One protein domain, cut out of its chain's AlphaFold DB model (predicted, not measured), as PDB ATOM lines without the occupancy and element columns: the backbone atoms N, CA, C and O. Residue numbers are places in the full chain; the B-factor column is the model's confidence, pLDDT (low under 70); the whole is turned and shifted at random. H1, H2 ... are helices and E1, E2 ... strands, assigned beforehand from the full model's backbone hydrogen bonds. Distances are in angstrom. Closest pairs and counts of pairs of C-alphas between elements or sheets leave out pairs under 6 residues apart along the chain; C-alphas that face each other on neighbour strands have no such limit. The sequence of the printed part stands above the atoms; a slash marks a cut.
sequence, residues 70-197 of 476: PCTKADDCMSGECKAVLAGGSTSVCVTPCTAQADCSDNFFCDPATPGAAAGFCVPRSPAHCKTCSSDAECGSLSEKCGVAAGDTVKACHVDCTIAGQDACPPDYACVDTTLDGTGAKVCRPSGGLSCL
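AT A GLANCE: This is residues 70 to 197 of the 476 residues of an uncharacterized protein of Myxococcales bacterium 68-20 (UniProt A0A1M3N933). With little regular structure, this loop-rich chain sets small strand units along its length: hairpin E1-E2 at one end, then sheet E3-E5-E4, then hairpins E6-E7 and E8-E9, with short H1 between E4 and E8. The 128 printed residues, mostly strand in class, hold 45 in named elements, ordered E1 to E7, H1, E8, E9; the sheets are antiparallel. It is compact, radius of gyration of the C-alphas 13.9 A, spanning 43 by 28 by 23 A.

IN THESE COORDINATES: Find E1, residues 82 to 84, from C-alpha 82 at (2.066, -29.740, -86.037); then E2 92 to 94, E3 96 to 98, E4 108 to 112, E5 120 to 124, E6 145 to 147, E7 156 to 158, H1 165 to 168. E8, 173 to 180, 16.4 A, bends by 83 degrees at 177; E9, 183 to 190, 18.8 A, ends at (4.338, 0.398, -85.764).

HOW THE PARTS SIT: Look for N and O within hydrogen-bond range: 83 and 93, 3.0 A, in E1-E2; 98 and 120, 2.9 A, in E3-E5; 109 and 123, 3.0 A, in E4-E5; 147 and 156, 3.1 A, in E6-E7; 174 and 189, 2.8 A, in E8-E9. H1, too short for an O i to N i+4 pair, is on the E3-E5-E4 sheet; its closest C-alpha pair with E8 is Gln 166 and Cys 175, 5.2 A.

THE WHOLE: The printed part has no cut; E5 to E6 is a long link, and residues 87 to 90 are under pLDDT 70.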
ATOM      1  N   PRO A  70       7.526 -27.931 -79.237       88.25
ATOM      2  CA  PRO A  70       8.111 -28.469 -80.461       88.25
ATOM      3  C   PRO A  70       7.468 -29.797 -80.872       88.25
ATOM      4  O   PRO A  70       7.162 -30.634 -80.024       88.25
ATOM      5  N   CYS A  71       7.316 -30.010 -82.174       90.25
ATOM      6  CA  CYS A  71       6.765 -31.241 -82.735       90.25
ATOM      7  C   CYS A  71       7.463 -31.611 -84.044       90.25
ATOM      8  O   CYS A  71       8.078 -30.770 -84.704       90.25
ATOM      9  N   THR A  72       7.349 -32.880 -84.430       90.50
ATOM     10  CA  THR A  72       7.843 -33.395 -85.716       90.50
ATOM     11  C   THR A  72       6.723 -33.935 -86.600       90.50
ATOM     12  O   THR A  72       6.863 -33.962 -87.822       90.50
ATOM     13  N   LYS A  73       5.599 -34.335 -85.998       89.88
ATOM     14  CA  LYS A  73       4.403 -34.851 -86.671       89.88
ATOM     15  C   LYS A  73       3.134 -34.506 -85.885       89.88
ATOM     16  O   LYS A  73       3.195 -34.180 -84.705       89.88
ATOM     17  N   ALA A  74       1.985 -34.608 -86.550       89.81
ATOM     18  CA  ALA A  74       0.653 -34.339 -85.998       89.81
ATOM     19  C   ALA A  74       0.373 -35.057 -84.664       89.81
ATOM     20  O   ALA A  74      -0.082 -34.427 -83.713       89.81
ATOM     21  N   ASP A  75       0.710 -36.347 -84.582       90.75
ATOM     22  CA  ASP A  75       0.455 -37.185 -83.400       90.75
ATOM     23  C   ASP A  75       1.240 -36.747 -82.154       90.75
ATOM     24  O   ASP A  75       0.912 -37.160 -81.044       90.75
ATOM     25  N   ASP A  76       2.270 -35.908 -82.319       91.94
ATOM     26  CA  ASP A  76       3.024 -35.356 -81.194       91.94
ATOM     27  C   ASP A  76       2.209 -34.291 -80.434       91.94
ATOM     28  O   ASP A  76       2.645 -33.840 -79.377       91.94
ATOM     29  N   CYS A  77       1.054 -33.863 -80.957       92.12
ATOM     30  CA  CYS A  77       0.289 -32.711 -80.487       92.12
ATOM     31  C   CYS A  77      -1.113 -33.100 -80.011       92.12
ATOM     32  O   CYS A  77      -1.811 -33.856 -80.679       92.12
ATOM     33  N   MET A  78      -1.578 -32.521 -78.893       90.44
ATOM     34  CA  MET A  78      -2.937 -32.767 -78.365       90.44
ATOM     35  C   MET A  78      -4.033 -32.425 -79.379       90.44
ATOM     36  O   MET A  78      -5.101 -33.027 -79.381       90.44
ATOM     37  N   SER A  79      -3.766 -31.432 -80.224       89.38
ATOM     38  CA  SER A  79      -4.649 -30.959 -81.284       89.38
ATOM     39  C   SER A  79      -4.599 -31.804 -82.559       89.38
ATOM     40  O   SER A  79      -5.424 -31.594 -83.443       89.38
ATOM     41  N   GLY A  80      -3.617 -32.703 -82.692       91.25
ATOM     42  CA  GLY A  80      -3.307 -33.372 -83.955       91.25
ATOM     43  C   GLY A  80      -2.669 -32.456 -85.008       91.25
ATOM     44  O   GLY A  80      -2.589 -32.835 -86.172       91.25
ATOM     45  N   GLU A  81      -2.226 -31.250 -84.643       90.88
ATOM     46  CA  GLU A  81      -1.695 -30.267 -85.591       90.88
ATOM     47  C   GLU A  81      -0.273 -29.842 -85.222       90.88
ATOM     48  O   GLU A  81      -0.035 -29.228 -84.181       90.88
ATOM     49  N   CYS A  82       0.664 -30.127 -86.129       90.38
ATOM     50  CA  CYS A  82       2.066 -29.740 -86.037       90.38
ATOM     51  C   CYS A  82       2.410 -28.832 -87.222       90.38
ATOM     52  O   CYS A  82       2.394 -29.282 -88.371       90.38
ATOM     53  N   LYS A  83       2.679 -27.547 -86.961       88.56
ATOM     54  CA  LYS A  83       2.940 -26.551 -88.009       88.56
ATOM     55  C   LYS A  83       4.306 -25.917 -87.828       88.56
ATOM     56  O   LYS A  83       4.681 -25.544 -86.718       88.56
ATOM     57  N   ALA A  84       5.013 -25.717 -88.937       84.00
ATOM     58  CA  ALA A  84       6.083 -24.738 -88.977       84.00
ATOM     59  C   ALA A  84       5.466 -23.361 -88.700       84.00
ATOM     60  O   ALA A  84       4.485 -22.991 -89.343       84.00
ATOM     61  N   VAL A  85       6.001 -22.637 -87.720       76.62
ATOM     62  CA  VAL A  85       5.534 -21.281 -87.350       76.62
ATOM     63  C   VAL A  85       6.691 -20.290 -87.206       76.62
ATOM     64  O   VAL A  85       6.498 -19.142 -86.822       76.62
ATOM     65  N   LEU A  86       7.926 -20.737 -87.452       71.38
ATOM     66  CA  LEU A  86       9.105 -19.879 -87.467       71.38
ATOM     67  C   LEU A  86       9.562 -19.663 -88.910       71.38
ATOM     68  O   LEU A  86       9.547 -20.586 -89.726       71.38
ATOM     69  N   ALA A  87      10.019 -18.443 -89.190       68.38
ATOM     70  CA  ALA A  87      10.633 -18.068 -90.458       68.38
ATOM     71  C   ALA A  87      11.697 -19.084 -90.908       68.38
ATOM     72  O   ALA A  87      12.587 -19.439 -90.135       68.38
ATOM     73  N   GLY A  88      11.623 -19.515 -92.171       61.44
ATOM     74  CA  GLY A  88      12.514 -20.533 -92.737       61.44
ATOM     75  C   GLY A  88      12.080 -21.986 -92.501       61.44
ATOM     76  O   GLY A  88      12.783 -22.894 -92.936       61.44
ATOM     77  N   GLY A  89      10.942 -22.229 -91.838       62.41
ATOM     78  CA  GLY A  89      10.318 -23.556 -91.739       62.41
ATOM     79  C   GLY A  89      11.062 -24.577 -90.869       62.41
ATOM     80  O   GLY A  89      10.705 -25.752 -90.859       62.41
ATOM     81  N   SER A  90      12.098 -24.155 -90.145       63.28
ATOM     82  CA  SER A  90      13.049 -25.049 -89.473       63.28
ATOM     83  C   SER A  90      12.554 -25.638 -88.149       63.28
ATOM     84  O   SER A  90      13.131 -26.611 -87.671       63.28
ATOM     85  N   THR A  91      11.499 -25.074 -87.556       74.19
ATOM     86  CA  THR A  91      10.953 -25.540 -86.276       74.19
ATOM     87  C   THR A  91       9.436 -25.579 -86.351       74.19
ATOM     88  O   THR A  91       8.794 -24.549 -86.584       74.19
ATOM     89  N   SER A  92       8.873 -26.768 -86.138       86.81
ATOM     90  CA  SER A  92       7.430 -26.952 -86.010       86.81
ATOM     91  C   SER A  92       7.019 -26.981 -84.546       86.81
ATOM     92  O   SER A  92       7.760 -27.485 -83.700       86.81
ATOM     93  N   VAL A  93       5.846 -26.428 -84.251       87.88
ATOM     94  CA  VAL A  93       5.232 -26.477 -82.924       87.88
ATOM     95  C   VAL A  93       3.804 -26.991 -83.014       87.88
ATOM     96  O   VAL A  93       3.148 -26.882 -84.055       87.88
ATOM     97  N   CYS A  94       3.325 -27.545 -81.908       91.19
ATOM     98  CA  CYS A  94       1.929 -27.898 -81.748       91.19
ATOM     99  C   CYS A  94       1.072 -26.635 -81.759       91.19
ATOM    100  O   CYS A  94       1.382 -25.663 -81.069       91.19
ATOM    101  N   VAL A  95      -0.006 -26.646 -82.535       92.19
ATOM    102  CA  VAL A  95      -0.931 -25.510 -82.666       92.19
ATOM    103  C   VAL A  95      -2.368 -25.979 -82.502       92.19
ATOM    104  O   VAL A  95      -2.661 -27.139 -82.764       92.19
ATOM    105  N   THR A  96      -3.283 -25.098 -82.117       93.69
ATOM    106  CA  THR A  96      -4.718 -25.427 -82.018       93.69
ATOM    107  C   THR A  96      -5.489 -24.670 -83.099       93.69
ATOM    108  O   THR A  96      -5.194 -23.494 -83.297       93.69
ATOM    109  N   PRO A  97      -6.450 -25.280 -83.816       94.44
ATOM    110  CA  PRO A  97      -7.297 -24.551 -84.759       94.44
ATOM    111  C   PRO A  97      -8.066 -23.414 -84.081       94.44
ATOM    112  O   PRO A  97      -8.493 -23.553 -82.937       94.44
ATOM    113  N   CYS A  98      -8.281 -22.316 -84.798       95.31
ATOM    114  CA  CYS A  98      -9.035 -21.170 -84.301       95.31
ATOM    115  C   CYS A  98      -9.850 -20.496 -85.408       95.31
ATOM    116  O   CYS A  98      -9.526 -20.566 -86.596       95.31
ATOM    117  N   THR A  99     -10.920 -19.825 -85.000       96.12
ATOM    118  CA  THR A  99     -11.781 -18.974 -85.839       96.12
ATOM    119  C   THR A  99     -11.921 -17.562 -85.272       96.12
ATOM    120  O   THR A  99     -12.316 -16.643 -85.986       96.12
ATOM    121  N   ALA A 100     -11.559 -17.375 -84.002       95.25
ATOM    122  CA  ALA A 100     -11.467 -16.092 -83.329       95.25
ATOM    123  C   ALA A 100     -10.328 -16.109 -82.298       95.25
ATOM    124  O   ALA A 100      -9.880 -17.166 -81.860       95.25
ATOM    125  N   GLN A 101      -9.893 -14.927 -81.850       94.50
ATOM    126  CA  GLN A 101      -8.860 -14.818 -80.810       94.50
ATOM    127  C   GLN A 101      -9.250 -15.509 -79.495       94.50
ATOM    128  O   GLN A 101      -8.383 -16.027 -78.800       94.50
ATOM    129  N   ALA A 102     -10.545 -15.548 -79.168       94.50
ATOM    130  CA  ALA A 102     -11.055 -16.191 -77.957       94.50
ATOM    131  C   ALA A 102     -10.807 -17.713 -77.908       94.50
ATOM    132  O   ALA A 102     -10.899 -18.301 -76.834       94.50
ATOM    133  N   ASP A 103     -10.481 -18.336 -79.047       94.56
ATOM    134  CA  ASP A 103     -10.124 -19.757 -79.127       94.56
ATOM    135  C   ASP A 103      -8.677 -20.018 -78.659       94.56
ATOM    136  O   ASP A 103      -8.294 -21.163 -78.415       94.56
ATOM    137  N   CYS A 104      -7.859 -18.965 -78.539       92.50
ATOM    138  CA  CYS A 104      -6.447 -19.057 -78.195       92.50
ATOM    139  C   CYS A 104      -6.187 -18.696 -76.732       92.50
ATOM    140  O   CYS A 104      -6.729 -17.730 -76.198       92.50
ATOM    141  N   SER A 105      -5.309 -19.465 -76.088       88.56
ATOM    142  CA  SER A 105      -4.818 -19.159 -74.744       88.56
ATOM    143  C   SER A 105      -3.911 -17.928 -74.734       88.56
ATOM    144  O   SER A 105      -3.347 -17.544 -75.762       88.56
ATOM    145  N   ASP A 106      -3.690 -17.371 -73.545       80.69
ATOM    146  CA  ASP A 106      -2.760 -16.263 -73.333       80.69
ATOM    147  C   ASP A 106      -1.387 -16.534 -73.982       80.69
ATOM    148  O   ASP A 106      -0.843 -17.638 -73.894       80.69
ATOM    149  N   ASN A 107      -0.815 -15.503 -74.613       79.25
ATOM    150  CA  ASN A 107       0.438 -15.520 -75.395       79.25
ATOM    151  C   ASN A 107       0.377 -16.168 -76.791       79.25
ATOM    152  O   ASN A 107       1.380 -16.130 -77.510       79.25
ATOM    153  N   PHE A 108      -0.780 -16.679 -77.211       89.88
ATOM    154  CA  PHE A 108      -1.029 -17.121 -78.583       89.88
ATOM    155  C   PHE A 108      -2.011 -16.178 -79.269       89.88
ATOM    156  O   PHE A 108      -2.848 -15.548 -78.622       89.88
ATOM    157  N   PHE A 109      -1.921 -16.086 -80.589       92.38
ATOM    158  CA  PHE A 109      -2.895 -15.353 -81.384       92.38
ATOM    159  C   PHE A 109      -3.398 -16.211 -82.535       92.38
ATOM    160  O   PHE A 109      -2.696 -17.113 -82.999       92.38
ATOM    161  N   CYS A 110      -4.633 -15.950 -82.959       94.06
ATOM    162  CA  CYS A 110      -5.230 -16.660 -84.078       94.06
ATOM    163  C   CYS A 110      -4.698 -16.108 -85.407       94.06
ATOM    164  O   CYS A 110      -5.124 -15.042 -85.863       94.06
ATOM    165  N   ASP A 111      -3.763 -16.840 -86.008       92.31
ATOM    166  CA  ASP A 111      -3.128 -16.512 -87.282       92.31
ATOM    167  C   ASP A 111      -3.833 -17.241 -88.439       92.31
ATOM    168  O   ASP A 111      -3.958 -18.471 -88.374       92.31
ATOM    169  N   PRO A 112      -4.326 -16.538 -89.481       92.00
ATOM    170  CA  PRO A 112      -4.982 -17.176 -90.620       92.00
ATOM    171  C   PRO A 112      -4.132 -18.288 -91.251       92.00
ATOM    172  O   PRO A 112      -2.938 -18.125 -91.477       92.00
ATOM    173  N   ALA A 113      -4.753 -19.413 -91.625       89.75
ATOM    174  CA  ALA A 113      -4.023 -20.537 -92.233       89.75
ATOM    175  C   ALA A 113      -3.339 -20.160 -93.563       89.75
ATOM    176  O   ALA A 113      -2.324 -20.738 -93.941       89.75
ATOM    177  N   THR A 114      -3.922 -19.189 -94.263       86.56
ATOM    178  CA  THR A 114      -3.373 -18.487 -95.424       86.56
ATOM    179  C   THR A 114      -3.895 -17.050 -95.390       86.56
ATOM    180  O   THR A 114      -4.947 -16.814 -94.786       86.56
ATOM    181  N   PRO A 115      -3.261 -16.092 -96.085       81.06
ATOM    182  CA  PRO A 115      -3.739 -14.711 -96.123       81.06
ATOM    183  C   PRO A 115      -5.229 -14.597 -96.483       81.06
ATOM    184  O   PRO A 115      -5.663 -15.113 -97.514       81.06
ATOM    185  N   GLY A 116      -6.008 -13.918 -95.636       76.94
ATOM    186  CA  GLY A 116      -7.453 -13.725 -95.820       76.94
ATOM    187  C   GLY A 116      -8.347 -14.934 -95.498       76.94
ATOM    188  O   GLY A 116      -9.552 -14.870 -95.745       76.94
ATOM    189  N   ALA A 117      -7.805 -16.031 -94.958       88.62
ATOM    190  CA  ALA A 117      -8.617 -17.155 -94.491       88.62
ATOM    191  C   ALA A 117      -9.490 -16.760 -93.284       88.62
ATOM    192  O   ALA A 117      -9.078 -15.976 -92.433       88.62
ATOM    193  N   ALA A 118     -10.690 -17.342 -93.188       90.50
ATOM    194  CA  ALA A 118     -11.615 -17.119 -92.067       90.50
ATOM    195  C   ALA A 118     -11.295 -17.969 -90.820       90.50
ATOM    196  O   ALA A 118     -11.927 -17.807 -89.781       90.50
ATOM    197  N   ALA A 119     -10.351 -18.901 -90.943       94.19
ATOM    198  CA  ALA A 119      -9.904 -19.788 -89.883       94.19
ATOM    199  C   ALA A 119      -8.385 -19.953 -89.964       94.19
ATOM    200  O   ALA A 119      -7.762 -19.709 -91.006       94.19
ATOM    201  N   GLY A 120      -7.797 -20.373 -88.857       94.69
ATOM    202  CA  GLY A 120      -6.362 -20.383 -88.683       94.69
ATOM    203  C   GLY A 120      -5.907 -21.272 -87.544       94.69
ATOM    204  O   GLY A 120      -6.590 -22.227 -87.167       94.69
ATOM    205  N   PHE A 121      -4.743 -20.937 -87.005       93.94
ATOM    206  CA  PHE A 121      -4.130 -21.654 -85.901       93.94
ATOM    207  C   PHE A 121      -3.683 -20.685 -84.805       93.94
ATOM    208  O   PHE A 121      -3.182 -19.598 -85.083       93.94
ATOM    209  N   CYS A 122      -3.841 -21.094 -83.550       93.31
ATOM    210  CA  CYS A 122      -3.256 -20.420 -82.404       93.31
ATOM    211  C   CYS A 122      -1.745 -20.631 -82.430       93.31
ATOM    212  O   CYS A 122      -1.255 -21.716 -82.100       93.31
ATOM    213  N   VAL A 123      -1.016 -19.593 -82.831       90.31
ATOM    214  CA  VAL A 123       0.442 -19.613 -82.957       90.31
ATOM    215  C   VAL A 123       1.085 -18.614 -82.001       90.31
ATOM    216  O   VAL A 123       0.460 -17.630 -81.592       90.31
ATOM    217  N   PRO A 124       2.333 -18.866 -81.586       87.00
ATOM    218  CA  PRO A 124       3.055 -17.919 -80.757       87.00
ATOM    219  C   PRO A 124       3.506 -16.704 -81.586       87.00
ATOM    220  O   PRO A 124       3.725 -16.798 -82.792       87.00
ATOM    221  N   ARG A 125       3.704 -15.553 -80.932       86.56
ATOM    222  CA  ARG A 125       4.044 -14.273 -81.594       86.56
ATOM    223  C   ARG A 125       5.274 -14.372 -82.496       86.56
ATOM    224  O   ARG A 125       6.298 -14.897 -82.062       86.56
ATOM    225  N   SER A 126       5.192 -13.859 -83.725       86.75
ATOM    226  CA  SER A 126       6.248 -14.042 -84.729       86.75
ATOM    227  C   SER A 126       7.565 -13.339 -84.341       86.75
ATOM    228  O   SER A 126       7.558 -12.142 -84.023       86.75
ATOM    229  N   PRO A 127       8.721 -14.031 -84.416       87.56
ATOM    230  CA  PRO A 127      10.025 -13.391 -84.278       87.56
ATOM    231  C   PRO A 127      10.433 -12.596 -85.514       87.56
ATOM    232  O   PRO A 127      11.338 -11.767 -85.446       87.56
ATOM    233  N   ALA A 128       9.791 -12.849 -86.654       90.94
ATOM    234  CA  ALA A 128      10.165 -12.254 -87.923       90.94
ATOM    235  C   ALA A 128       9.478 -10.913 -88.177       90.94
ATOM    236  O   ALA A 128       9.818 -10.261 -89.151       90.94
ATOM    237  N   HIS A 129       8.545 -10.455 -87.339       92.19
ATOM    238  CA  HIS A 129       7.884  -9.163 -87.559       92.19
ATOM    239  C   HIS A 129       8.910  -8.022 -87.704       92.19
ATOM    240  O   HIS A 129       9.834  -7.886 -86.902       92.19
ATOM    241  N   CYS A 130       8.783  -7.232 -88.773       93.81
ATOM    242  CA  CYS A 130       9.723  -6.185 -89.190       93.81
ATOM    243  C   CYS A 130      11.166  -6.631 -89.518       93.81
ATOM    244  O   CYS A 130      12.056  -5.787 -89.702       93.81
ATOM    245  N   LYS A 131      11.409  -7.937 -89.656       92.56
ATOM    246  CA  LYS A 131      12.625  -8.485 -90.268       92.56
ATOM    247  C   LYS A 131      12.635  -8.146 -91.760       92.56
ATOM    248  O   LYS A 131      11.603  -8.239 -92.422       92.56
ATOM    249  N   THR A 132      13.794  -7.757 -92.291       92.00
ATOM    250  CA  THR A 132      13.978  -7.587 -93.740       92.00
ATOM    251  C   THR A 132      13.818  -8.935 -94.441       92.00
ATOM    252  O   THR A 132      14.315  -9.944 -93.940       92.00
ATOM    253  N   CYS A 133      13.147  -8.949 -95.589       91.75
ATOM    254  CA  CYS A 133      12.819 -10.184 -96.296       91.75
ATOM    255  C   CYS A 133      12.902 -10.030 -97.816       91.75
ATOM    256  O   CYS A 133      12.771  -8.925 -98.350       91.75
ATOM    257  N   SER A 134      13.072 -11.158 -98.505       91.75
ATOM    258  CA  SER A 134      12.955 -11.241 -99.969       91.75
ATOM    259  C   SER A 134      11.723 -12.028-100.427       91.75
ATOM    260  O   SER A 134      11.291 -11.881-101.569       91.75
ATOM    261  N   SER A 135      11.152 -12.856 -99.549       90.69
ATOM    262  CA  SER A 135      10.003 -13.720 -99.829       90.69
ATOM    263  C   SER A 135       9.181 -14.000 -98.567       90.69
ATOM    264  O   SER A 135       9.697 -13.882 -97.455       90.69
ATOM    265  N   ASP A 136       7.919 -14.406 -98.734       89.12
ATOM    266  CA  ASP A 136       7.009 -14.731 -97.621       89.12
ATOM    267  C   ASP A 136       7.562 -15.853 -96.720       89.12
ATOM    268  O   ASP A 136       7.428 -15.800 -95.499       89.12
ATOM    269  N   ALA A 137       8.304 -16.808 -97.293       86.12
ATOM    270  CA  ALA A 137       8.934 -17.908 -96.554       86.12
ATOM    271  C   ALA A 137       9.961 -17.445 -95.497       86.12
ATOM    272  O   ALA A 137      10.266 -18.169 -94.543       86.12
ATOM    273  N   GLU A 138      10.515 -16.235 -95.644       88.56
ATOM    274  CA  GLU A 138      11.438 -15.636 -94.670       88.56
ATOM    275  C   GLU A 138      10.725 -14.958 -93.492       88.56
ATOM    276  O   GLU A 138      11.399 -14.562 -92.529       88.56
ATOM    277  N   CYS A 139       9.398 -14.828 -93.580       88.25
ATOM    278  CA  CYS A 139       8.523 -14.176 -92.610       88.25
ATOM    279  C   CYS A 139       7.740 -15.166 -91.759       88.25
ATOM    280  O   CYS A 139       7.536 -14.917 -90.574       88.25
ATOM    281  N   GLY A 140       7.374 -16.301 -92.341       83.56
ATOM    282  CA  GLY A 140       6.628 -17.352 -91.675       83.56
ATOM    283  C   GLY A 140       6.153 -18.388 -92.682       83.56
ATOM    284  O   GLY A 140       6.683 -18.491 -93.789       83.56
ATOM    285  N   SER A 141       5.175 -19.183 -92.273       79.12
ATOM    286  CA  SER A 141       4.631 -20.293 -93.067       79.12
ATOM    287  C   SER A 141       3.107 -20.312 -93.104       79.12
ATOM    288  O   SER A 141       2.536 -21.231 -93.690       79.12
ATOM    289  N   LEU A 142       2.459 -19.314 -92.498       85.56
ATOM    290  CA  LEU A 142       1.012 -19.156 -92.491       85.56
ATOM    291  C   LEU A 142       0.622 -17.911 -93.293       85.56
ATOM    292  O   LEU A 142       0.698 -17.919 -94.525       85.56
ATOM    293  N   SER A 143       0.181 -16.851 -92.620       86.38
ATOM    294  CA  SER A 143      -0.324 -15.643 -93.265       86.38
ATOM    295  C   SER A 143       0.711 -14.522 -93.380       86.38
ATOM    296  O   SER A 143       0.428 -13.515 -94.036       86.38
ATOM    297  N   GLU A 144       1.890 -14.662 -92.759       88.62
ATOM    298  CA  GLU A 144       2.878 -13.589 -92.737       88.62
ATOM    299  C   GLU A 144       3.388 -13.276 -94.140       88.62
ATOM    300  O   GLU A 144       3.731 -14.162 -94.923       88.62
ATOM    301  N   LYS A 145       3.470 -11.982 -94.449       91.19
ATOM    302  CA  LYS A 145       3.839 -11.513 -95.786       91.19
ATOM    303  C   LYS A 145       5.094 -10.681 -95.781       91.19
ATOM    304  O   LYS A 145       5.288  -9.831 -94.915       91.19
ATOM    305  N   CYS A 146       5.890 -10.875 -96.822       94.00
ATOM    306  CA  CYS A 146       7.001 -10.025 -97.174       94.00
ATOM    307  C   CYS A 146       6.549  -8.943 -98.157       94.00
ATOM    308  O   CYS A 146       6.221  -9.228 -99.309       94.00
ATOM    309  N   GLY A 147       6.584  -7.681 -97.740       94.56
ATOM    310  CA  GLY A 147       6.188  -6.582 -98.615       94.56
ATOM    311  C   GLY A 147       6.592  -5.219 -98.085       94.56
ATOM    312  O   GLY A 147       7.173  -5.104 -97.008       94.56
ATOM    313  N   VAL A 148       6.305  -4.186 -98.867       95.06
ATOM    314  CA  VAL A 148       6.445  -2.786 -98.468       95.06
ATOM    315  C   VAL A 148       5.061  -2.255 -98.116       95.06
ATOM    316  O   VAL A 148       4.206  -2.129 -98.998       95.06
ATOM    317  N   ALA A 149       4.825  -1.948 -96.839       93.56
ATOM    318  CA  ALA A 149       3.628  -1.217 -96.426       93.56
ATOM    319  C   ALA A 149       3.859   0.299 -96.393       93.56
ATOM    320  O   ALA A 149       4.987   0.787 -96.482       93.56
ATOM    321  N   ALA A 150       2.776   1.070 -96.266       89.38
ATOM    322  CA  ALA A 150       2.840   2.529 -96.257       89.38
ATOM    323  C   ALA A 150       3.798   3.064 -95.171       89.38
ATOM    324  O   ALA A 150       3.595   2.823 -93.980       89.38
ATOM    325  N   GLY A 151       4.825   3.809 -95.591       88.06
ATOM    326  CA  GLY A 151       5.874   4.358 -94.722       88.06
ATOM    327  C   GLY A 151       7.147   3.507 -94.636       88.06
ATOM    328  O   GLY A 151       8.165   4.003 -94.158       88.06
ATOM    329  N   ASP A 152       7.137   2.268 -95.131       91.38
ATOM    330  CA  ASP A 152       8.362   1.478 -95.253       91.38
ATOM    331  C   ASP A 152       9.153   1.868 -96.502       91.38
ATOM    332  O   ASP A 152       8.600   2.222 -97.541       91.38
ATOM    333  N   THR A 153      10.476   1.773 -96.397       87.25
ATOM    334  CA  THR A 153      11.412   2.040 -97.500       87.25
ATOM    335  C   THR A 153      12.025   0.765 -98.077       87.25
ATOM    336  O   THR A 153      12.660   0.804 -99.129       87.25
ATOM    337  N   VAL A 154      11.834  -0.372 -97.401       88.19
ATOM    338  CA  VAL A 154      12.343  -1.696 -97.773       88.19
ATOM    339  C   VAL A 154      11.308  -2.762 -97.426       88.19
ATOM    340  O   VAL A 154      10.474  -2.547 -96.547       88.19
ATOM    341  N   LYS A 155      11.377  -3.921 -98.091       93.44
ATOM    342  CA  LYS A 155      10.507  -5.055 -97.766       93.44
ATOM    343  C   LYS A 155      10.760  -5.552 -96.349       93.44
ATOM    344  O   LYS A 155      11.910  -5.772 -95.951       93.44
ATOM    345  N   ALA A 156       9.676  -5.755 -95.619       94.50
ATOM    346  CA  ALA A 156       9.685  -6.300 -94.281       94.50
ATOM    347  C   ALA A 156       8.589  -7.354 -94.117       94.50
ATOM    348  O   ALA A 156       7.617  -7.412 -94.871       94.50
ATOM    349  N   CYS A 157       8.776  -8.207 -93.122       93.94
ATOM    350  CA  CYS A 157       7.782  -9.182 -92.724       93.94
ATOM    351  C   CYS A 157       6.680  -8.531 -91.895       93.94
ATOM    352  O   CYS A 157       6.950  -7.897 -90.869       93.94
ATOM    353  N   HIS A 158       5.437  -8.741 -92.307       94.25
ATOM    354  CA  HIS A 158       4.243  -8.229 -91.653       94.25
ATOM    355  C   HIS A 158       3.360  -9.374 -91.167       94.25
ATOM    356  O   HIS A 158       3.139 -10.344 -91.889       94.25
ATOM    357  N   VAL A 159       2.855  -9.228 -89.943       92.69
ATOM    358  CA  VAL A 159       1.903 -10.156 -89.322       92.69
ATOM    359  C   VAL A 159       0.492  -9.761 -89.746       92.69
ATOM    360  O   VAL A 159       0.125  -8.589 -89.596       92.69
ATOM    361  N   ASP A 160      -0.278 -10.711 -90.278       92.25
ATOM    362  CA  ASP A 160      -1.703 -10.536 -90.565       92.25
ATOM    363  C   ASP A 160      -2.479 -10.474 -89.242       92.25
ATOM    364  O   ASP A 160      -2.305 -11.304 -88.351       92.25
ATOM    365  N   CYS A 161      -3.331  -9.467 -89.103       93.25
ATOM    366  CA  CYS A 161      -4.134  -9.259 -87.903       93.25
ATOM    367  C   CYS A 161      -5.640  -9.304 -88.199       93.25
ATOM    368  O   CYS A 161      -6.453  -8.748 -87.463       93.25
ATOM    369  N   THR A 162      -6.039  -9.967 -89.288       93.56
ATOM    370  CA  THR A 162      -7.430 -10.015 -89.752       93.56
ATOM    371  C   THR A 162      -8.355 -10.719 -88.762       93.56
ATOM    372  O   THR A 162      -9.435 -10.192 -88.489       93.56
ATOM    373  N   ILE A 163      -7.938 -11.863 -88.203       94.50
ATOM    374  CA  ILE A 163      -8.751 -12.627 -87.240       94.50
ATOM    375  C   ILE A 163      -8.537 -12.111 -85.814       94.50
ATOM    376  O   ILE A 163      -9.494 -11.746 -85.134       94.50
ATOM    377  N   ALA A 164      -7.282 -12.064 -85.363       93.56
ATOM    378  CA  ALA A 164      -6.946 -11.723 -83.982       93.56
ATOM    379  C   ALA A 164      -6.989 -10.217 -83.661       93.56
ATOM    380  O   ALA A 164      -6.946  -9.829 -82.497       93.56
ATOM    381  N   GLY A 165      -7.082  -9.345 -84.668       93.88
ATOM    382  CA  GLY A 165      -7.111  -7.902 -84.455       93.88
ATOM    383  C   GLY A 165      -5.872  -7.408 -83.705       93.88
ATOM    384  O   GLY A 165      -4.742  -7.780 -84.012       93.88
ATOM    385  N   GLN A 166      -6.083  -6.553 -82.706       93.69
ATOM    386  CA  GLN A 166      -4.991  -5.956 -81.937       93.69
ATOM    387  C   GLN A 166      -4.167  -6.986 -81.144       93.69
ATOM    388  O   GLN A 166      -2.994  -6.733 -80.881       93.69
ATOM    389  N   ASP A 167      -4.732  -8.151 -80.813       91.50
ATOM    390  CA  ASP A 167      -4.050  -9.180 -80.017       91.50
ATOM    391  C   ASP A 167      -2.904  -9.876 -80.776       91.50
ATOM    392  O   ASP A 167      -1.975 -10.399 -80.154       91.50
ATOM    393  N   ALA A 168      -2.915  -9.819 -82.116       90.94
ATOM    394  CA  ALA A 168      -1.790 -10.253 -82.953       90.94
ATOM    395  C   ALA A 168      -0.584  -9.303 -82.877       90.94
ATOM    396  O   ALA A 168       0.543  -9.689 -83.196       90.94
ATOM    397  N   CYS A 169      -0.807  -8.045 -82.486       91.88
ATOM    398  CA  CYS A 169       0.187  -6.992 -82.598       91.88
ATOM    399  C   CYS A 169       0.912  -6.736 -81.267       91.88
ATOM    400  O   CYS A 169       0.311  -6.803 -80.192       91.88
ATOM    401  N   PRO A 170       2.212  -6.388 -81.307       91.00
ATOM    402  CA  PRO A 170       2.896  -5.841 -80.140       91.00
ATOM    403  C   PRO A 170       2.185  -4.589 -79.569       91.00
ATOM    404  O   PRO A 170       1.499  -3.890 -80.314       91.00
ATOM    405  N   PRO A 171       2.361  -4.245 -78.277       90.00
ATOM    406  CA  PRO A 171       1.643  -3.122 -77.643       90.00
ATOM    407  C   PRO A 171       1.905  -1.733 -78.251       90.00
ATOM    408  O   PRO A 171       1.070  -0.841 -78.170       90.00
ATOM    409  N   ASP A 172       3.077  -1.537 -78.842       93.44
ATOM    410  CA  ASP A 172       3.524  -0.347 -79.578       93.44
ATOM    411  C   ASP A 172       3.152  -0.400 -81.072       93.44
ATOM    412  O   ASP A 172       3.562   0.455 -81.854       93.44
ATOM    413  N   TYR A 173       2.358  -1.385 -81.488       95.38
ATOM    414  CA  TYR A 173       1.868  -1.567 -82.851       95.38
ATOM    415  C   TYR A 173       0.345  -1.485 -82.876       95.38
ATOM    416  O   TYR A 173      -0.318  -1.738 -81.875       95.38
ATOM    417  N   ALA A 174      -0.218  -1.168 -84.036       95.88
ATOM    418  CA  ALA A 174      -1.651  -1.174 -84.278       95.88
ATOM    419  C   ALA A 174      -1.996  -2.144 -85.413       95.88
ATOM    420  O   ALA A 174      -1.272  -2.224 -86.411       95.88
ATOM    421  N   CYS A 175      -3.117  -2.851 -85.280       95.44
ATOM    422  CA  CYS A 175      -3.706  -3.593 -86.390       95.44
ATOM    423  C   CYS A 175      -4.422  -2.622 -87.336       95.44
ATOM    424  O   CYS A 175      -5.423  -2.012 -86.951       95.44
ATOM    425  N   VAL A 176      -3.918  -2.460 -88.561       95.31
ATOM    426  CA  VAL A 176      -4.426  -1.446 -89.497       95.31
ATOM    427  C   VAL A 176      -4.673  -2.013 -90.886       95.31
ATOM    428  O   VAL A 176      -3.926  -2.864 -91.372       95.31
ATOM    429  N   ASP A 177      -5.699  -1.484 -91.548       94.62
ATOM    430  CA  ASP A 177      -5.909  -1.668 -92.980       94.62
ATOM    431  C   ASP A 177      -4.892  -0.820 -93.762       94.62
ATOM    432  O   ASP A 177      -4.748   0.386 -93.548       94.62
ATOM    433  N   THR A 178      -4.143  -1.454 -94.660       93.06
ATOM    434  CA  THR A 178      -3.089  -0.826 -95.464       93.06
ATOM    435  C   THR A 178      -2.931  -1.544 -96.807       93.06
ATOM    436  O   THR A 178      -3.743  -2.389 -97.183       93.06
ATOM    437  N   THR A 179      -1.884  -1.207 -97.554       93.06
ATOM    438  CA  THR A 179      -1.470  -1.942 -98.748       93.06
ATOM    439  C   THR A 179      -0.066  -2.491 -98.565       93.06
ATOM    440  O   THR A 179       0.827  -1.729 -98.207       93.06
ATOM    441  N   LEU A 180       0.138  -3.771 -98.871       92.44
ATOM    442  CA  LEU A 180       1.452  -4.385 -99.048       92.44
ATOM    443  C   LEU A 180       1.738  -4.527-100.538       92.44
ATOM    444  O   LEU A 180       0.965  -5.171-101.246       92.44
ATOM    445  N   ASP A 181       2.813  -3.901-101.020       92.12
ATOM    446  CA  ASP A 181       3.169  -3.885-102.448       92.12
ATOM    447  C   ASP A 181       1.970  -3.468-103.344       92.12
ATOM    448  O   ASP A 181       1.743  -4.007-104.426       92.12
ATOM    449  N   GLY A 182       1.144  -2.528-102.861       89.25
ATOM    450  CA  GLY A 182      -0.060  -2.037-103.548       89.25
ATOM    451  C   GLY A 182      -1.316  -2.914-103.413       89.25
ATOM    452  O   GLY A 182      -2.387  -2.503-103.852       89.25
ATOM    453  N   THR A 183      -1.226  -4.081-102.771       90.62
ATOM    454  CA  THR A 183      -2.369  -4.977-102.525       90.62
ATOM    455  C   THR A 183      -2.943  -4.748-101.131       90.62
ATOM    456  O   THR A 183      -2.190  -4.713-100.161       90.62
ATOM    457  N   GLY A 184      -4.267  -4.610-101.010       90.94
ATOM    458  CA  GLY A 184      -4.935  -4.428 -99.715       90.94
ATOM    459  C   GLY A 184      -4.623  -5.554 -98.722       90.94
ATOM    460  O   GLY A 184      -4.663  -6.731 -99.082       90.94
ATOM    461  N   ALA A 185      -4.303  -5.189 -97.483       92.12
ATOM    462  CA  ALA A 185      -3.969  -6.106 -96.397       92.12
ATOM    463  C   ALA A 185      -4.304  -5.480 -95.036       92.12
ATOM    464  O   ALA A 185      -4.264  -4.259 -94.891       92.12
ATOM    465  N   LYS A 186      -4.569  -6.313 -94.026       94.00
ATOM    466  CA  LYS A 186      -4.768  -5.871 -92.643       94.00
ATOM    467  C   LYS A 186      -3.671  -6.452 -91.758       94.00
ATOM    468  O   LYS A 186      -3.635  -7.655 -91.518       94.00
ATOM    469  N   VAL A 187      -2.726  -5.610 -91.345       94.06
ATOM    470  CA  VAL A 187      -1.459  -6.057 -90.741       94.06
ATOM    471  C   VAL A 187      -1.057  -5.218 -89.535       94.06
ATOM    472  O   VAL A 187      -1.469  -4.066 -89.386       94.06
ATOM    473  N   CYS A 188      -0.190  -5.779 -88.695       94.25
ATOM    474  CA  CYS A 188       0.417  -5.055 -87.584       94.25
ATOM    475  C   CYS A 188       1.456  -4.034 -88.076       94.25
ATOM    476  O   CYS A 188       2.496  -4.405 -88.638       94.25
ATOM    477  N   ARG A 189       1.207  -2.748 -87.807       94.94
ATOM    478  CA  ARG A 189       2.091  -1.619 -88.143       94.94
ATOM    479  C   ARG A 189       2.602  -0.912 -86.886       94.94
ATOM    480  O   ARG A 189       1.835  -0.802 -85.930       94.94
ATOM    481  N   PRO A 190       3.850  -0.409 -86.875       94.88
ATOM    482  CA  PRO A 190       4.338   0.398 -85.764       94.88
ATOM    483  C   PRO A 190       3.441   1.617 -85.525       94.88
ATOM    484  O   PRO A 190       3.033   2.301 -86.469       94.88
ATOM    485  N   SER A 191       3.144   1.913 -84.263       92.38
ATOM    486  CA  SER A 191       2.414   3.129 -83.897       92.38
ATOM    487  C   SER A 191       3.288   4.371 -84.099       92.38
ATOM    488  O   SER A 191       4.514   4.295 -84.158       92.38
ATOM    489  N   GLY A 192       2.663   5.545 -84.218       86.19
ATOM    490  CA  GLY A 192       3.393   6.812 -84.374       86.19
ATOM    491  C   GLY A 192       4.007   7.041 -85.762       86.19
ATOM    492  O   GLY A 192       4.775   7.983 -85.927       86.19
ATOM    493  N   GLY A 193       3.662   6.218 -86.760       85.06
ATOM    494  CA  GLY A 193       4.089   6.404 -88.152       85.06
ATOM    495  C   GLY A 193       5.524   5.961 -88.450       85.06
ATOM    496  O   GLY A 193       6.064   6.327 -89.491       85.06
ATOM    497  N   LEU A 194       6.142   5.187 -87.554       90.81
ATOM    498  CA  LEU A 194       7.466   4.611 -87.784       90.81
ATOM    499  C   LEU A 194       7.419   3.542 -88.883       90.81
ATOM    500  O   LEU A 194       6.441   2.801 -89.016       90.81
ATOM    501  N   SER A 195       8.510   3.431 -89.641       93.56
ATOM    502  CA  SER A 195       8.716   2.296 -90.537       93.56
ATOM    503  C   SER A 195       9.045   1.042 -89.731       93.56
ATOM    504  O   SER A 195       9.546   1.125 -88.604       93.56
ATOM    505  N   CYS A 196       8.850  -0.135 -90.326       94.19
ATOM    506  CA  CYS A 196       9.315  -1.373 -89.703       94.19
ATOM    507  C   CYS A 196      10.810  -1.303 -89.354       94.19
ATOM    508  O   CYS A 196      11.218  -1.823 -88.321       94.19
ATOM    509  N   LEU A 197      11.624  -0.638 -90.181       93.56
ATOM    510  CA  LEU A 197      13.076  -0.533 -90.018       93.56
ATOM    511  C   LEU A 197      13.491   0.253 -88.763       93.56
ATOM    512  O   LEU A 197      14.498  -0.083 -88.135       93.56
TER     513      LEU A 197